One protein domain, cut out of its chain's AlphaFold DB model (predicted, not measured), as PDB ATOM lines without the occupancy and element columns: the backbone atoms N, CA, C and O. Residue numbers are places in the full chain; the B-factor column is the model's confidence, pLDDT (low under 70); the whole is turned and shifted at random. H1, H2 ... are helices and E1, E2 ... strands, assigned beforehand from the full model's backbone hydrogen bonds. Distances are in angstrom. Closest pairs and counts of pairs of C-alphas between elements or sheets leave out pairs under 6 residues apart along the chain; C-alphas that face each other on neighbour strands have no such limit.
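What this domain is: This is residues 7 to 110 of the 241 residues of an uncharacterized protein of Oncopeltus fasciatus (UniProt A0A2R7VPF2). Two small three-stranded sheets build this domain: E1 E6 E5 forms the core, and E2 E3 E4 has a long hairpin, E3 and E4, that reaches to one far end. H1 packs on the first sheet towards the other end, while a loop at residues 28 to 35, of which 28 and 29 belong to H2, sticks out. The printed part has 104 residues, with three named helices and six named strands in the order H1 E1 H2 H3 E2 E3 E4 E5 E6. The first sheet is mixed, the second antiparallel, and the class is mixed, helices and strands. The whole is compact, with a radius of gyration of the C-alphas of 13.6 A and spans of 42 by 33 by 24 A.

Where its parts are: In the first sheet, E1 is residues 17 to 22, 15.9 A long, E6 is residues 103 to 109, 19.8 A, and E5 is residues 94 to 97. In the second, E2 is residues 56 to 58, E3 is residues 66 to 74, 25.6 A, and E4 is residues 77 to 82, 16.6 A. H1 is residues 7 to 14, 10.7 A, beginning at C-alpha 7 (-40.443, -31.030, 22.780). H2 is residues 24 to 29 and H3 residues 38 to 41. E6 ends at C-alpha 109 (-39.825, -9.646, 27.573).

How they stand to each other: E1 and E6 are parallel, with N 19 and O 105 2.8 A apart. E6 and E5 form an antiparallel hairpin, with N 104 and O 96 at 2.7 A. E2, E3 and E4 form a meander, each strand the antiparallel neighbour of the one before; N 67 and O 57 are 2.8 A apart, and N 81 and O 70 also 2.8 A. The pairing is staggered: E3 pairs with E2 over residues 66 to 68 and with E4 over 69 to 74. E4 and E6 are only just apart, at 8.1 A. H1 is on the first sheet, at a height over the sheet of 10.5 A, and its closest C-alphas to E6 are those of Val 12 and Gln 104, 7.9 A apart. H3 only grazes that sheet with residues 39 to 41; H2 is not on it. In H1 and H2 every O i to N i+4 pair is within hydrogen-bond range; H3 is too short for one.

The domain as a whole: The two farthest C-alphas, those of Thr 10 and His 75, are 42.3 A apart. The printed part has no cut. The links H3 to E2 and E4 to E5 are long. The mean pLDDT of the printed part is 93.7, and no printed residue is under 70.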
ATOM      1  N   ILE A   7     -39.014 -31.356  22.857       89.75
ATOM      2  CA  ILE A   7     -40.443 -31.030  22.780       89.75
ATOM      3  C   ILE A   7     -40.601 -29.591  22.294       89.75
ATOM      4  O   ILE A   7     -41.365 -29.338  21.356       89.75
ATOM      5  N   ALA A   8     -39.834 -28.654  22.852       91.75
ATOM      6  CA  ALA A   8     -39.845 -27.259  22.418       91.75
ATOM      7  C   ALA A   8     -39.417 -27.139  20.949       91.75
ATOM      8  O   ALA A   8     -40.079 -26.457  20.160       91.75
ATOM      9  N   LYS A   9     -38.359 -27.860  20.556       91.56
ATOM     10  CA  LYS A   9     -37.893 -27.908  19.166       91.56
ATOM     11  C   LYS A   9     -38.980 -28.422  18.224       91.56
ATOM     12  O   LYS A   9     -39.298 -27.745  17.251       91.56
ATOM     13  N   THR A  10     -39.587 -29.565  18.538       92.25
ATOM     14  CA  THR A  10     -40.673 -30.146  17.728       92.25
ATOM     15  C   THR A  10     -41.867 -29.195  17.629       92.25
ATOM     16  O   THR A  10     -42.424 -28.985  16.553       92.25
ATOM     17  N   THR A  11     -42.233 -28.555  18.739       93.38
ATOM     18  CA  THR A  11     -43.338 -27.590  18.795       93.38
ATOM     19  C   THR A  11     -43.108 -26.423  17.837       93.38
ATOM     20  O   THR A  11     -43.972 -26.100  17.022       93.38
ATOM     21  N   VAL A  12     -41.915 -25.833  17.862       93.38
ATOM     22  CA  VAL A  12     -41.539 -24.719  16.978       93.38
ATOM     23  C   VAL A  12     -41.411 -25.189  15.522       93.38
ATOM     24  O   VAL A  12     -41.856 -24.504  14.602       93.38
ATOM     25  N   GLU A  13     -40.875 -26.381  15.279       94.44
ATOM     26  CA  GLU A  13     -40.673 -26.908  13.927       94.44
ATOM     27  C   GLU A  13     -41.986 -27.190  13.179       94.44
ATOM     28  O   GLU A  13     -42.054 -26.955  11.970       94.44
ATOM     29  N   TYR A  14     -43.037 -27.635  13.877       94.94
ATOM     30  CA  TYR A  14     -44.268 -28.129  13.240       94.94
ATOM     31  C   TYR A  14     -45.529 -27.307  13.523       94.94
ATOM     32  O   TYR A  14     -46.530 -27.493  12.824       94.94
ATOM     33  N   ARG A  15     -45.526 -26.394  14.506       95.81
ATOM     34  CA  ARG A  15     -46.731 -25.652  14.919       95.81
ATOM     35  C   ARG A  15     -46.575 -24.146  14.777       95.81
ATOM     36  O   ARG A  15     -45.475 -23.603  14.713       95.81
ATOM     37  N   GLY A  16     -47.725 -23.478  14.698       97.06
ATOM     38  CA  GLY A  16     -47.782 -22.029  14.753       97.06
ATOM     39  C   GLY A  16     -47.893 -21.561  16.197       97.06
ATOM     40  O   GLY A  16     -48.841 -21.937  16.880       97.06
ATOM     41  N   VAL A  17     -46.930 -20.766  16.653       97.69
ATOM     42  CA  VAL A  17     -46.749 -20.449  18.075       97.69
ATOM     43  C   VAL A  17     -46.414 -18.982  18.298       97.69
ATOM     44  O   VAL A  17     -45.917 -18.299  17.400       97.69
ATOM     45  N   THR A  18     -46.653 -18.502  19.514       98.38
ATOM     46  CA  THR A  18     -46.039 -17.268  20.019       98.38
ATOM     47  C   THR A  18     -44.927 -17.634  20.982       98.38
ATOM     48  O   THR A  18     -45.158 -18.441  21.880       98.38
ATOM     49  N   ILE A  19     -43.756 -17.035  20.803       97.88
ATOM     50  CA  ILE A  19     -42.586 -17.177  21.663       97.88
ATOM     51  C   ILE A  19     -42.400 -15.861  22.415       97.88
ATOM     52  O   ILE A  19     -42.271 -14.796  21.806       97.88
ATOM     53  N   PHE A  20     -42.364 -15.937  23.737       98.12
ATOM     54  CA  PHE A  20     -42.033 -14.832  24.621       98.12
ATOM     55  C   PHE A  20     -40.569 -14.947  25.041       98.12
ATOM     56  O   PHE A  20     -40.247 -15.662  25.980       98.12
ATOM     57  N   ALA A  21     -39.656 -14.281  24.337       97.00
ATOM     58  CA  ALA A  21     -38.226 -14.386  24.614       97.00
ATOM     59  C   ALA A  21     -37.781 -13.357  25.667       97.00
ATOM     60  O   ALA A  21     -37.875 -12.153  25.408       97.00
ATOM     61  N   PRO A  22     -37.248 -13.782  26.825       97.00
ATOM     62  CA  PRO A  22     -36.665 -12.853  27.783       97.00
ATOM     63  C   PRO A  22     -35.390 -12.205  27.234       97.00
ATOM     64  O   PRO A  22     -34.610 -12.833  26.515       97.00
ATOM     65  N   LEU A  23     -35.138 -10.953  27.612       96.44
ATOM     66  CA  LEU A  23     -33.860 -10.288  27.372       96.44
ATOM     67  C   LEU A  23     -32.716 -10.999  28.111       96.44
ATOM     68  O   LEU A  23     -32.894 -11.540  29.200       96.44
ATOM     69  N   ASN A  24     -31.494 -10.882  27.588       93.56
ATOM     70  CA  ASN A  24     -30.297 -11.384  28.275       93.56
ATOM     71  C   ASN A  24     -30.144 -10.794  29.687       93.56
ATOM     72  O   ASN A  24     -29.761 -11.501  30.615       93.56
ATOM     73  N   SER A  25     -30.477  -9.511  29.861       94.81
ATOM     74  CA  SER A  25     -30.473  -8.845  31.167       94.81
ATOM     75  C   SER A  25     -31.482  -9.451  32.147       94.81
ATOM     76  O   SER A  25     -31.232  -9.429  33.348       94.81
ATOM     77  N   ALA A  26     -32.590 -10.017  31.658       93.81
ATOM     78  CA  ALA A  26     -33.559 -10.722  32.491       93.81
ATOM     79  C   ALA A  26     -32.961 -12.031  33.026       93.81
ATOM     80  O   ALA A  26     -33.001 -12.272  34.229       93.81
ATOM     81  N   PHE A  27     -32.315 -12.825  32.164       89.00
ATOM     82  CA  PHE A  27     -31.636 -14.061  32.579       89.00
ATOM     83  C   PHE A  27     -30.476 -13.821  33.548       89.00
ATOM     84  O   PHE A  27     -30.251 -14.633  34.436       89.00
ATOM     85  N   GLN A  28     -29.756 -12.704  33.422       90.50
ATOM     86  CA  GLN A  28     -28.689 -12.350  34.366       90.50
ATOM     87  C   GLN A  28     -29.211 -12.072  35.784       90.50
ATOM     88  O   GLN A  28     -28.489 -12.288  36.753       90.50
ATOM     89  N   LYS A  29     -30.451 -11.585  35.905       90.19
ATOM     90  CA  LYS A  29     -31.114 -11.308  37.188       90.19
ATOM     91  C   LYS A  29     -31.921 -12.498  37.710       90.19
ATOM     92  O   LYS A  29     -32.365 -12.476  38.856       90.19
ATOM     93  N   PHE A  30     -32.134 -13.508  36.874       89.88
ATOM     94  CA  PHE A  30     -32.956 -14.665  37.181       89.88
ATOM     95  C   PHE A  30     -32.272 -15.562  38.215       89.88
ATOM     96  O   PHE A  30     -31.164 -16.048  37.988       89.88
ATOM     97  N   LYS A  31     -32.938 -15.778  39.351       86.50
ATOM     98  CA  LYS A  31     -32.450 -16.635  40.443       86.50
ATOM     99  C   LYS A  31     -33.133 -18.005  40.486       86.50
ATOM    100  O   LYS A  31     -32.677 -18.875  41.221       86.50
ATOM    101  N   GLY A  32     -34.203 -18.186  39.712       83.06
ATOM    102  CA  GLY A  32     -34.971 -19.423  39.670       83.06
ATOM    103  C   GLY A  32     -34.237 -20.572  38.974       83.06
ATOM    104  O   GLY A  32     -33.163 -20.426  38.380       83.06
ATOM    105  N   LYS A  33     -34.849 -21.756  39.021       82.56
ATOM    106  CA  LYS A  33     -34.311 -22.964  38.385       82.56
ATOM    107  C   LYS A  33     -34.492 -22.899  36.865       82.56
ATOM    108  O   LYS A  33     -35.608 -22.947  36.346       82.56
ATOM    109  N   SER A  34     -33.381 -22.852  36.139       77.00
ATOM    110  CA  SER A  34     -33.360 -22.918  34.675       77.00
ATOM    111  C   SER A  34     -33.278 -24.380  34.219       77.00
ATOM    112  O   SER A  34     -32.187 -24.915  34.023       77.00
ATOM    113  N   ASP A  35     -34.428 -25.048  34.123       80.25
ATOM    114  CA  ASP A  35     -34.560 -26.392  33.542       80.25
ATOM    115  C   ASP A  35     -35.058 -26.318  32.095       80.25
ATOM    116  O   ASP A  35     -35.585 -25.303  31.653       80.25
ATOM    117  N   GLU A  36     -34.865 -27.389  31.330       74.38
ATOM    118  CA  GLU A  36     -35.170 -27.402  29.893       74.38
ATOM    119  C   GLU A  36     -36.652 -27.102  29.610       74.38
ATOM    120  O   GLU A  36     -36.951 -26.312  28.709       74.38
ATOM    121  N   SER A  37     -37.551 -27.588  30.471       77.56
ATOM    122  CA  SER A  37     -38.998 -27.394  30.353       77.56
ATOM    123  C   SER A  37     -39.446 -25.942  30.554       77.56
ATOM    124  O   SER A  37     -40.502 -25.565  30.042       77.56
ATOM    125  N   LEU A  38     -38.652 -25.075  31.200       89.44
ATOM    126  CA  LEU A  38     -38.959 -23.641  31.333       89.44
ATOM    127  C   LEU A  38     -39.203 -22.964  29.977       89.44
ATOM    128  O   LEU A  38     -39.986 -22.015  29.878       89.44
ATOM    129  N   VAL A  39     -38.551 -23.452  28.917       93.00
ATOM    130  CA  VAL A  39     -38.726 -22.928  27.557       93.00
ATOM    131  C   VAL A  39     -40.174 -23.081  27.097       93.00
ATOM    132  O   VAL A  39     -40.718 -22.157  26.497       93.00
ATOM    133  N   LEU A  40     -40.826 -24.199  27.420       94.38
ATOM    134  CA  LEU A  40     -42.215 -24.457  27.032       94.38
ATOM    135  C   LEU A  40     -43.198 -23.487  27.700       94.38
ATOM    136  O   LEU A  40     -44.209 -23.135  27.097       94.38
ATOM    137  N   TYR A  41     -42.874 -22.967  28.889       95.62
ATOM    138  CA  TYR A  41     -43.686 -21.935  29.547       95.62
ATOM    139  C   TYR A  41     -43.605 -20.565  28.858       95.62
ATOM    140  O   TYR A  41     -44.485 -19.726  29.018       95.62
ATOM    141  N   HIS A  42     -42.583 -20.356  28.029       97.00
ATOM    142  CA  HIS A  42     -42.423 -19.163  27.200       97.00
ATOM    143  C   HIS A  42     -43.009 -19.328  25.789       97.00
ATOM    144  O   HIS A  42     -42.959 -18.393  24.988       97.00
ATOM    145  N   ILE A  43     -43.554 -20.499  25.461       97.06
ATOM    146  CA  ILE A  43     -44.162 -20.795  24.164       97.06
ATOM    147  C   ILE A  43     -45.664 -20.964  24.371       97.06
ATOM    148  O   ILE A  43     -46.101 -21.525  25.367       97.06
ATOM    149  N   THR A  44     -46.466 -20.478  23.432       97.06
ATOM    150  CA  THR A  44     -47.926 -20.657  23.438       97.06
ATOM    151  C   THR A  44     -48.381 -21.541  22.294       97.06
ATOM    152  O   THR A  44     -47.698 -21.678  21.277       97.06
ATOM    153  N   ASN A  45     -49.597 -22.060  22.420       92.62
ATOM    154  CA  ASN A  45     -50.197 -22.953  21.434       92.62
ATOM    155  C   ASN A  45     -50.726 -22.275  20.158       92.62
ATOM    156  O   ASN A  45     -51.267 -22.964  19.290       92.62
ATOM    157  N   SER A  46     -50.598 -20.947  20.054       95.44
ATOM    158  CA  SER A  46     -51.188 -20.128  18.992       95.44
ATOM    159  C   SER A  46     -50.266 -18.977  18.590       95.44
ATOM    160  O   SER A  46     -49.602 -18.380  19.430       95.44
ATOM    161  N   ALA A  47     -50.258 -18.607  17.307       97.62
ATOM    162  CA  ALA A  47     -49.424 -17.531  16.763       97.62
ATOM    163  C   ALA A  47     -50.132 -16.162  16.793       97.62
ATOM    164  O   ALA A  47     -50.864 -15.804  15.863       97.62
ATOM    165  N   LEU A  48     -49.891 -15.378  17.844       98.31
ATOM    166  CA  LEU A  48     -50.629 -14.163  18.185       98.31
ATOM    167  C   LEU A  48     -49.710 -12.942  18.252       98.31
ATOM    168  O   LEU A  48     -48.696 -12.921  18.949       98.31
ATOM    169  N   MET A  49     -50.097 -11.884  17.547       98.12
ATOM    170  CA  MET A  49     -49.530 -10.547  17.719       98.12
ATOM    171  C   MET A  49     -50.056  -9.893  19.001       98.12
ATOM    172  O   MET A  49     -51.095 -10.282  19.529       98.12
ATOM    173  N   LEU A  50     -49.386  -8.842  19.473       97.25
ATOM    174  CA  LEU A  50     -49.746  -8.124  20.697       97.25
ATOM    175  C   LEU A  50     -51.177  -7.585  20.689       97.25
ATOM    176  O   LEU A  50     -51.783  -7.504  21.751       97.25
ATOM    177  N   ASN A  51     -51.739  -7.225  19.535       96.06
ATOM    178  CA  ASN A  51     -53.133  -6.778  19.414       96.06
ATOM    179  C   ASN A  51     -54.151  -7.935  19.383       96.06
ATOM    180  O   ASN A  51     -55.340  -7.692  19.550       96.06
ATOM    181  N   GLN A  52     -53.694  -9.171  19.176       97.00
ATOM    182  CA  GLN A  52     -54.512 -10.387  19.158       97.00
ATOM    183  C   GLN A  52     -54.523 -11.099  20.517       97.00
ATOM    184  O   GLN A  52     -55.333 -11.997  20.728       97.00
ATOM    185  N   LEU A  53     -53.632 -10.718  21.440       96.50
ATOM    186  CA  LEU A  53     -53.621 -11.255  22.798       96.50
ATOM    187  C   LEU A  53     -54.887 -10.821  23.555       96.50
ATOM    188  O   LEU A  53     -55.143  -9.622  23.712       96.50
ATOM    189  N   GLY A  54     -55.652 -11.806  24.033       94.62
ATOM    190  CA  GLY A  54     -56.801 -11.607  24.918       94.62
ATOM    191  C   GLY A  54     -56.384 -11.315  26.364       94.62
ATOM    192  O   GLY A  54     -55.358 -10.686  26.606       94.62
ATOM    193  N   TYR A  55     -57.186 -11.777  27.328       94.75
ATOM    194  CA  TYR A  55     -56.871 -11.674  28.765       94.75
ATOM    195  C   TYR A  55     -55.865 -12.726  29.247       94.75
ATOM    196  O   TYR A  55     -55.141 -12.491  30.210       94.75
ATOM    197  N   SER A  56     -55.840 -13.889  28.601       96.19
ATOM    198  CA  SER A  56     -54.892 -14.966  28.862       96.19
ATOM    199  C   SER A  56     -54.603 -15.740  27.577       96.19
ATOM    200  O   SER A  56     -55.382 -15.685  26.620       96.19
ATOM    201  N   VAL A  57     -53.473 -16.442  27.551       97.00
ATOM    202  CA  VAL A  57     -53.099 -17.410  26.510       97.00
ATOM    203  C   VAL A  57     -52.518 -18.656  27.169       97.00
ATOM    204  O   VAL A  57     -51.848 -18.557  28.192       97.00
ATOM    205  N   SER A  58     -52.761 -19.832  26.599       96.56
ATOM    206  CA  SER A  58     -52.213 -21.083  27.133       96.56
ATOM    207  C   SER A  58     -50.760 -21.268  26.706       96.56
ATOM    208  O   SER A  58     -50.437 -21.134  25.519       96.56
ATOM    209  N   SER A  59     -49.898 -21.601  27.665       96.19
ATOM    210  CA  SER A  59     -48.527 -22.022  27.374       96.19
ATOM    211  C   SER A  59     -48.468 -23.469  26.864       96.19
ATOM    212  O   SER A  59     -49.417 -24.239  27.016       96.19
ATOM    213  N   GLU A  60     -47.345 -23.848  26.258       95.25
ATOM    214  CA  GLU A  60     -47.013 -25.225  25.861       95.25
ATOM    215  C   GLU A  60     -46.332 -26.008  26.995       95.25
ATOM    216  O   GLU A  60     -45.939 -27.157  26.806       95.25
ATOM    217  N   PHE A  61     -46.191 -25.402  28.178       93.25
ATOM    218  CA  PHE A  61     -45.748 -26.113  29.372       93.25
ATOM    219  C   PHE A  61     -46.756 -27.199  29.755       93.25
ATOM    220  O   PHE A  61     -47.942 -27.112  29.422       93.25
ATOM    221  N   GLU A  62     -46.293 -28.224  30.462       89.31
ATOM    222  CA  GLU A  62     -47.146 -29.334  30.873       89.31
ATOM    223  C   GLU A  62     -48.316 -28.845  31.747       89.31
ATOM    224  O   GLU A  62     -48.158 -27.969  32.599       89.31
ATOM    225  N   GLY A  63     -49.523 -29.352  31.481       90.38
ATOM    226  CA  GLY A  63     -50.764 -28.838  32.075       90.38
ATOM    227  C   GLY A  63     -51.281 -27.532  31.450       90.38
ATOM    228  O   GLY A  63     -52.313 -27.021  31.877       90.38
ATOM    229  N   ASN A  64     -50.593 -26.991  30.440       94.12
ATOM    230  CA  ASN A  64     -50.937 -25.771  29.703       94.12
ATOM    231  C   ASN A  64     -51.305 -24.562  30.586       94.12
ATOM    232  O   ASN A  64     -52.342 -23.928  30.347       94.12
ATOM    233  N   PRO A  65     -50.482 -24.210  31.595       93.56
ATOM    234  CA  PRO A  65     -50.791 -23.108  32.486       93.56
ATOM    235  C   PRO A  65     -51.006 -21.790  31.737       93.56
ATOM    236  O   PRO A  65     -50.311 -21.519  30.742       93.56
ATOM    237  N   PRO A  66     -51.976 -20.972  32.186       95.06
ATOM    238  CA  PRO A  66     -52.294 -19.716  31.538       95.06
ATOM    239  C   PRO A  66     -51.195 -18.684  31.792       95.06
ATOM    240  O   PRO A  66     -50.765 -18.458  32.922       95.06
ATOM    241  N   LEU A  67     -50.802 -17.994  30.730       97.12
ATOM    242  CA  LEU A  67     -50.078 -16.735  30.799       97.12
ATOM    243  C   LEU A  67     -51.108 -15.610  30.767       97.12
ATOM    244  O   LEU A  67     -51.899 -15.515  29.827       97.12
ATOM    245  N   TRP A  68     -51.116 -14.771  31.790       97.00
ATOM    246  CA  TRP A  68     -52.062 -13.673  31.937       97.00
ATOM    247  C   TRP A  68     -51.533 -12.411  31.271       97.00
ATOM    248  O   TRP A  68     -50.351 -12.095  31.376       97.00
ATOM    249  N   ILE A  69     -52.410 -11.675  30.592       97.62
ATOM    250  CA  ILE A  69     -52.056 -10.437  29.905       97.62
ATOM    251  C   ILE A  69     -52.655  -9.258  30.659       97.62
ATOM    252  O   ILE A  69     -53.877  -9.115  30.746       97.62
ATOM    253  N   THR A  70     -51.781  -8.367  31.120       96.62
ATOM    254  CA  THR A  70     -52.168  -7.087  31.720       96.62
ATOM    255  C   THR A  70     -51.829  -5.960  30.757       96.62
ATOM    256  O   THR A  70     -50.736  -5.917  30.191       96.62
ATOM    257  N   ARG A  71     -52.777  -5.045  30.546       95.06
ATOM    258  CA  ARG A  71     -52.594  -3.852  29.713       95.06
ATOM    259  C   ARG A  71     -52.822  -2.618  30.562       95.06
ATOM    260  O   ARG A  71     -53.911  -2.462  31.110       95.06
ATOM    261  N   ILE A  72     -51.826  -1.748  30.617       92.06
ATOM    262  CA  ILE A  72     -51.915  -0.466  31.308       92.06
ATOM    263  C   ILE A  72     -51.884   0.620  30.246       92.06
ATOM    264  O   ILE A  72     -50.987   0.650  29.403       92.06
ATOM    265  N   ARG A  73     -52.891   1.491  30.265       87.81
ATOM    266  CA  ARG A  73     -52.960   2.647  29.374       87.81
ATOM    267  C   ARG A  73     -52.659   3.896  30.177       87.81
ATOM    268  O   ARG A  73     -53.483   4.325  30.979       87.81
ATOM    269  N   HIS A  74     -51.502   4.490  29.932       80.44
ATOM    270  CA  HIS A  74     -51.203   5.849  30.363       80.44
ATOM    271  C   HIS A  74     -51.468   6.814  29.207       80.44
ATOM    272  O   HIS A  74     -51.456   6.407  28.046       80.44
ATOM    273  N   HIS A  75     -51.648   8.105  29.507       73.62
ATOM    274  CA  HIS A  75     -52.020   9.139  28.528       73.62
ATOM    275  C   HIS A  75     -51.253   9.080  27.192       73.62
ATOM    276  O   HIS A  75     -51.846   9.361  26.158       73.62
ATOM    277  N   ASN A  76     -49.975   8.674  27.203       74.62
ATOM    278  CA  ASN A  76     -49.123   8.604  26.010       74.62
ATOM    279  C   ASN A  76     -48.440   7.241  25.785       74.62
ATOM    280  O   ASN A  76     -47.568   7.144  24.918       74.62
ATOM    281  N   ARG A  77     -48.739   6.205  26.584       78.81
ATOM    282  CA  ARG A  77     -48.051   4.903  26.504       78.81
ATOM    283  C   ARG A  77     -48.981   3.753  26.867       78.81
ATOM    284  O   ARG A  77     -49.547   3.737  27.956       78.81
ATOM    285  N   ASP A  78     -49.039   2.771  25.974       89.75
ATOM    286  CA  ASP A  78     -49.652   1.474  26.234       89.75
ATOM    287  C   ASP A  78     -48.559   0.492  26.653       89.75
ATOM    288  O   ASP A  78     -47.654   0.169  25.876       89.75
ATOM    289  N   GLU A  79     -48.645   0.014  27.888       95.06
ATOM    290  CA  GLU A  79     -47.759  -1.010  28.421       95.06
ATOM    291  C   GLU A  79     -48.486  -2.354  28.456       95.06
ATOM    292  O   GLU A  79     -49.671  -2.440  28.785       95.06
ATOM    293  N   ILE A  80     -47.777  -3.416  28.079       97.44
ATOM    294  CA  ILE A  80     -48.302  -4.780  28.064       97.44
ATOM    295  C   ILE A  80     -47.382  -5.630  28.924       97.44
ATOM    296  O   ILE A  80     -46.161  -5.539  28.803       97.44
ATOM    297  N   PHE A  81     -47.976  -6.470  29.756       98.12
ATOM    298  CA  PHE A  81     -47.273  -7.406  30.614       98.12
ATOM    299  C   PHE A  81     -47.820  -8.806  30.387       98.12
ATOM    300  O   PHE A  81     -49.025  -8.981  30.197       98.12
ATOM    301  N   ILE A  82     -46.920  -9.783  30.410       98.12
ATOM    302  CA  ILE A  82     -47.239 -11.207  30.450       98.12
ATOM    303  C   ILE A  82     -46.865 -11.683  31.851       98.12
ATOM    304  O   ILE A  82     -45.688 -11.674  32.213       98.12
ATOM    305  N   ASN A  83     -47.859 -12.037  32.662       96.81
ATOM    306  CA  ASN A  83     -47.710 -12.188  34.108       96.81
ATOM    307  C   ASN A  83     -47.024 -10.938  34.712       96.81
ATOM    308  O   ASN A  83     -47.520  -9.822  34.565       96.81
ATOM    309  N   ASN A  84     -45.858 -11.105  35.347       95.62
ATOM    310  CA  ASN A  84     -45.043 -10.013  35.893       95.62
ATOM    311  C   ASN A  84     -44.071  -9.376  34.879       95.62
ATOM    312  O   ASN A  84     -43.462  -8.352  35.180       95.62
ATOM    313  N   ALA A  85     -43.880  -9.961  33.695       97.31
ATOM    314  CA  ALA A  85     -42.839  -9.539  32.765       97.31
ATOM    315  C   ALA A  85     -43.354  -8.496  31.763       97.31
ATOM    316  O   ALA A  85     -44.294  -8.750  31.006       97.31
ATOM    317  N   LYS A  86     -42.707  -7.327  31.718       97.62
ATOM    318  CA  LYS A  86     -43.025  -6.263  30.757       97.62
ATOM    319  C   LYS A  86     -42.633  -6.665  29.339       97.62
ATOM    320  O   LYS A  86     -41.538  -7.175  29.108       97.62
ATOM    321  N   VAL A  87     -43.512  -6.401  28.378       98.06
ATOM    322  CA  VAL A  87     -43.240  -6.582  26.950       98.06
ATOM    323  C   VAL A  87     -42.438  -5.396  26.419       98.06
ATOM    324  O   VAL A  87     -42.847  -4.240  26.532       98.06
ATOM    325  N   VAL A  88     -41.337  -5.686  25.731       97.56
ATOM    326  CA  VAL A  88     -40.560  -4.703  24.972       97.56
ATOM    327  C   VAL A  88     -41.238  -4.498  23.618       97.56
ATOM    328  O   VAL A  88     -40.923  -5.162  22.626       97.56
ATOM    329  N   THR A  89     -42.216  -3.595  23.570       95.56
ATOM    330  CA  THR A  89     -43.121  -3.411  22.417       95.56
ATOM    331  C   THR A  89     -42.393  -3.142  21.096       95.56
ATOM    332  O   THR A  89     -42.759  -3.713  20.073       95.56
ATOM    333  N   HIS A  90     -41.313  -2.354  21.115       95.38
ATOM    334  CA  HIS A  90     -40.504  -2.041  19.929       95.38
ATOM    335  C   HIS A  90     -39.614  -3.204  19.438       95.38
ATOM    336  O   HIS A  90     -39.026  -3.107  18.364       95.38
ATOM    337  N   ARG A  91     -39.502  -4.299  20.206       96.31
ATOM    338  CA  ARG A  91     -38.803  -5.551  19.838       96.31
ATOM    339  C   ARG A  91     -39.763  -6.746  19.794       96.31
ATOM    340  O   ARG A  91     -39.373  -7.875  20.086       96.31
ATOM    341  N   SER A  92     -41.032  -6.485  19.509       97.69
ATOM    342  CA  SER A  92     -42.109  -7.478  19.531       97.69
ATOM    343  C   SER A  92     -42.907  -7.451  18.225       97.69
ATOM    344  O   SER A  92     -42.665  -6.599  17.372       97.69
ATOM    345  N   ASN A  93     -43.851  -8.383  18.055       97.88
ATOM    346  CA  ASN A  93     -44.566  -8.632  16.793       97.88
ATOM    347  C   ASN A  93     -43.657  -9.040  15.623       97.88
ATOM    348  O   ASN A  93     -44.001  -8.797  14.466       97.88
ATOM    349  N   TYR A  94     -42.516  -9.676  15.889       98.06
ATOM    350  CA  TYR A  94     -41.721 -10.247  14.806       98.06
ATOM    351  C   TYR A  94     -42.404 -11.519  14.301       98.06
ATOM    352  O   TYR A  94     -42.678 -12.420  15.089       98.06
ATOM    353  N   VAL A  95     -42.717 -11.577  13.008       98.00
ATOM    354  CA  VAL A  95     -43.459 -12.685  12.399       98.00
ATOM    355  C   VAL A  95     -42.571 -13.419  11.407       98.00
ATOM    356  O   VAL A  95     -41.983 -12.800  10.522       98.00
ATOM    357  N   GLN A  96     -42.540 -14.743  11.509       96.56
ATOM    358  CA  GLN A  96     -41.891 -15.630  10.547       96.56
ATOM    359  C   GLN A  96     -42.800 -16.829  10.261       96.56
ATOM    360  O   GLN A  96     -43.717 -17.106  11.028       96.56
ATOM    361  N   ASN A  97     -42.543 -17.565   9.184       96.94
ATOM    362  CA  ASN A  97     -43.060 -18.917   9.016       96.94
ATOM    363  C   ASN A  97     -41.926 -19.920   9.225       96.94
ATOM    364  O   ASN A  97     -40.817 -19.694   8.735       96.94
ATOM    365  N   ASN A  98     -42.210 -21.029   9.903       93.56
ATOM    366  CA  ASN A  98     -41.278 -22.151   9.963       93.56
ATOM    367  C   ASN A  98     -41.180 -22.872   8.604       93.56
ATOM    368  O   ASN A  98     -41.904 -22.559   7.655       93.56
ATOM    369  N   ASN A  99     -40.309 -23.881   8.520       94.44
ATOM    370  CA  ASN A  99     -40.084 -24.667   7.298       94.44
ATOM    371  C   ASN A  99     -41.348 -25.390   6.791       94.44
ATOM    372  O   ASN A  99     -41.426 -25.741   5.617       94.44
ATOM    373  N   HIS A 100     -42.349 -25.571   7.654       94.94
ATOM    374  CA  HIS A 100     -43.645 -26.176   7.339       94.94
ATOM    375  C   HIS A 100     -44.744 -25.133   7.055       94.94
ATOM    376  O   HIS A 100     -45.930 -25.464   7.038       94.94
ATOM    377  N   GLY A 101     -44.380 -23.860   6.864       95.81
ATOM    378  CA  GLY A 101     -45.313 -22.780   6.540       95.81
ATOM    379  C   GLY A 101     -46.211 -22.341   7.701       95.81
ATOM    380  O   GLY A 101     -47.183 -21.619   7.480       95.81
ATOM    381  N   ARG A 102     -45.931 -22.759   8.943       97.31
ATOM    382  CA  ARG A 102     -46.702 -22.330  10.119       97.31
ATOM    383  C   ARG A 102     -46.172 -21.007  10.653       97.31
ATOM    384  O   ARG A 102     -44.970 -20.856  10.857       97.31
ATOM    385  N   LYS A 103     -47.089 -20.076  10.920       97.81
ATOM    386  CA  LYS A 103     -46.790 -18.742  11.452       97.81
ATOM    387  C   LYS A 103     -46.215 -18.820  12.863       97.81
ATOM    388  O   LYS A 103     -46.789 -19.469  13.725       97.81
ATOM    389  N   GLN A 104     -45.158 -18.073  13.119       97.69
ATOM    390  CA  GLN A 104     -44.523 -17.903  14.416       97.69
ATOM    391  C   GLN A 104     -44.454 -16.419  14.736       97.69
ATOM    392  O   GLN A 104     -44.188 -15.606  13.848       97.69
ATOM    393  N   VAL A 105     -44.720 -16.063  15.988       98.50
ATOM    394  CA  VAL A 105     -44.642 -14.679  16.457       98.50
ATOM    395  C   VAL A 105     -43.695 -14.601  17.642       98.50
ATOM    396  O   VAL A 105     -43.821 -15.379  18.577       98.50
ATOM    397  N   LEU A 106     -42.761 -13.660  17.615       98.38
ATOM    398  CA  LEU A 106     -41.822 -13.408  18.698       98.38
ATOM    399  C   LEU A 106     -42.143 -12.068  19.367       98.38
ATOM    400  O   LEU A 106     -42.238 -11.028  18.703       98.38
ATOM    401  N   HIS A 107     -42.253 -12.106  20.693       98.50
ATOM    402  CA  HIS A 107     -42.306 -10.934  21.562       98.50
ATOM    403  C   HIS A 107     -41.158 -10.987  22.554       98.50
ATOM    404  O   HIS A 107     -40.850 -12.044  23.098       98.50
ATOM    405  N   THR A 108     -40.538  -9.842  22.800       98.38
ATOM    406  CA  THR A 108     -39.422  -9.741  23.742       98.38
ATOM    407  C   THR A 108     -39.936  -9.311  25.114       98.38
ATOM    408  O   THR A 108     -40.742  -8.384  25.196       98.38
ATOM    409  N   LEU A 109     -39.455  -9.943  26.185       98.19
ATOM    410  CA  LEU A 109     -39.825  -9.646  27.573       98.19
ATOM    411  C   LEU A 109     -38.641  -9.115  28.390       98.19
ATOM    412  O   LEU A 109     -37.508  -9.559  28.227       98.19
ATOM    413  N   GLU A 110     -38.908  -8.212  29.330       97.00
ATOM    414  CA  GLU A 110     -37.924  -7.724  30.311       97.00
ATOM    415  C   GLU A 110     -37.765  -8.650  31.530       97.00
ATOM    416  O   GLU A 110     -36.937  -8.386  32.400       97.00
TER     417      GLU A 110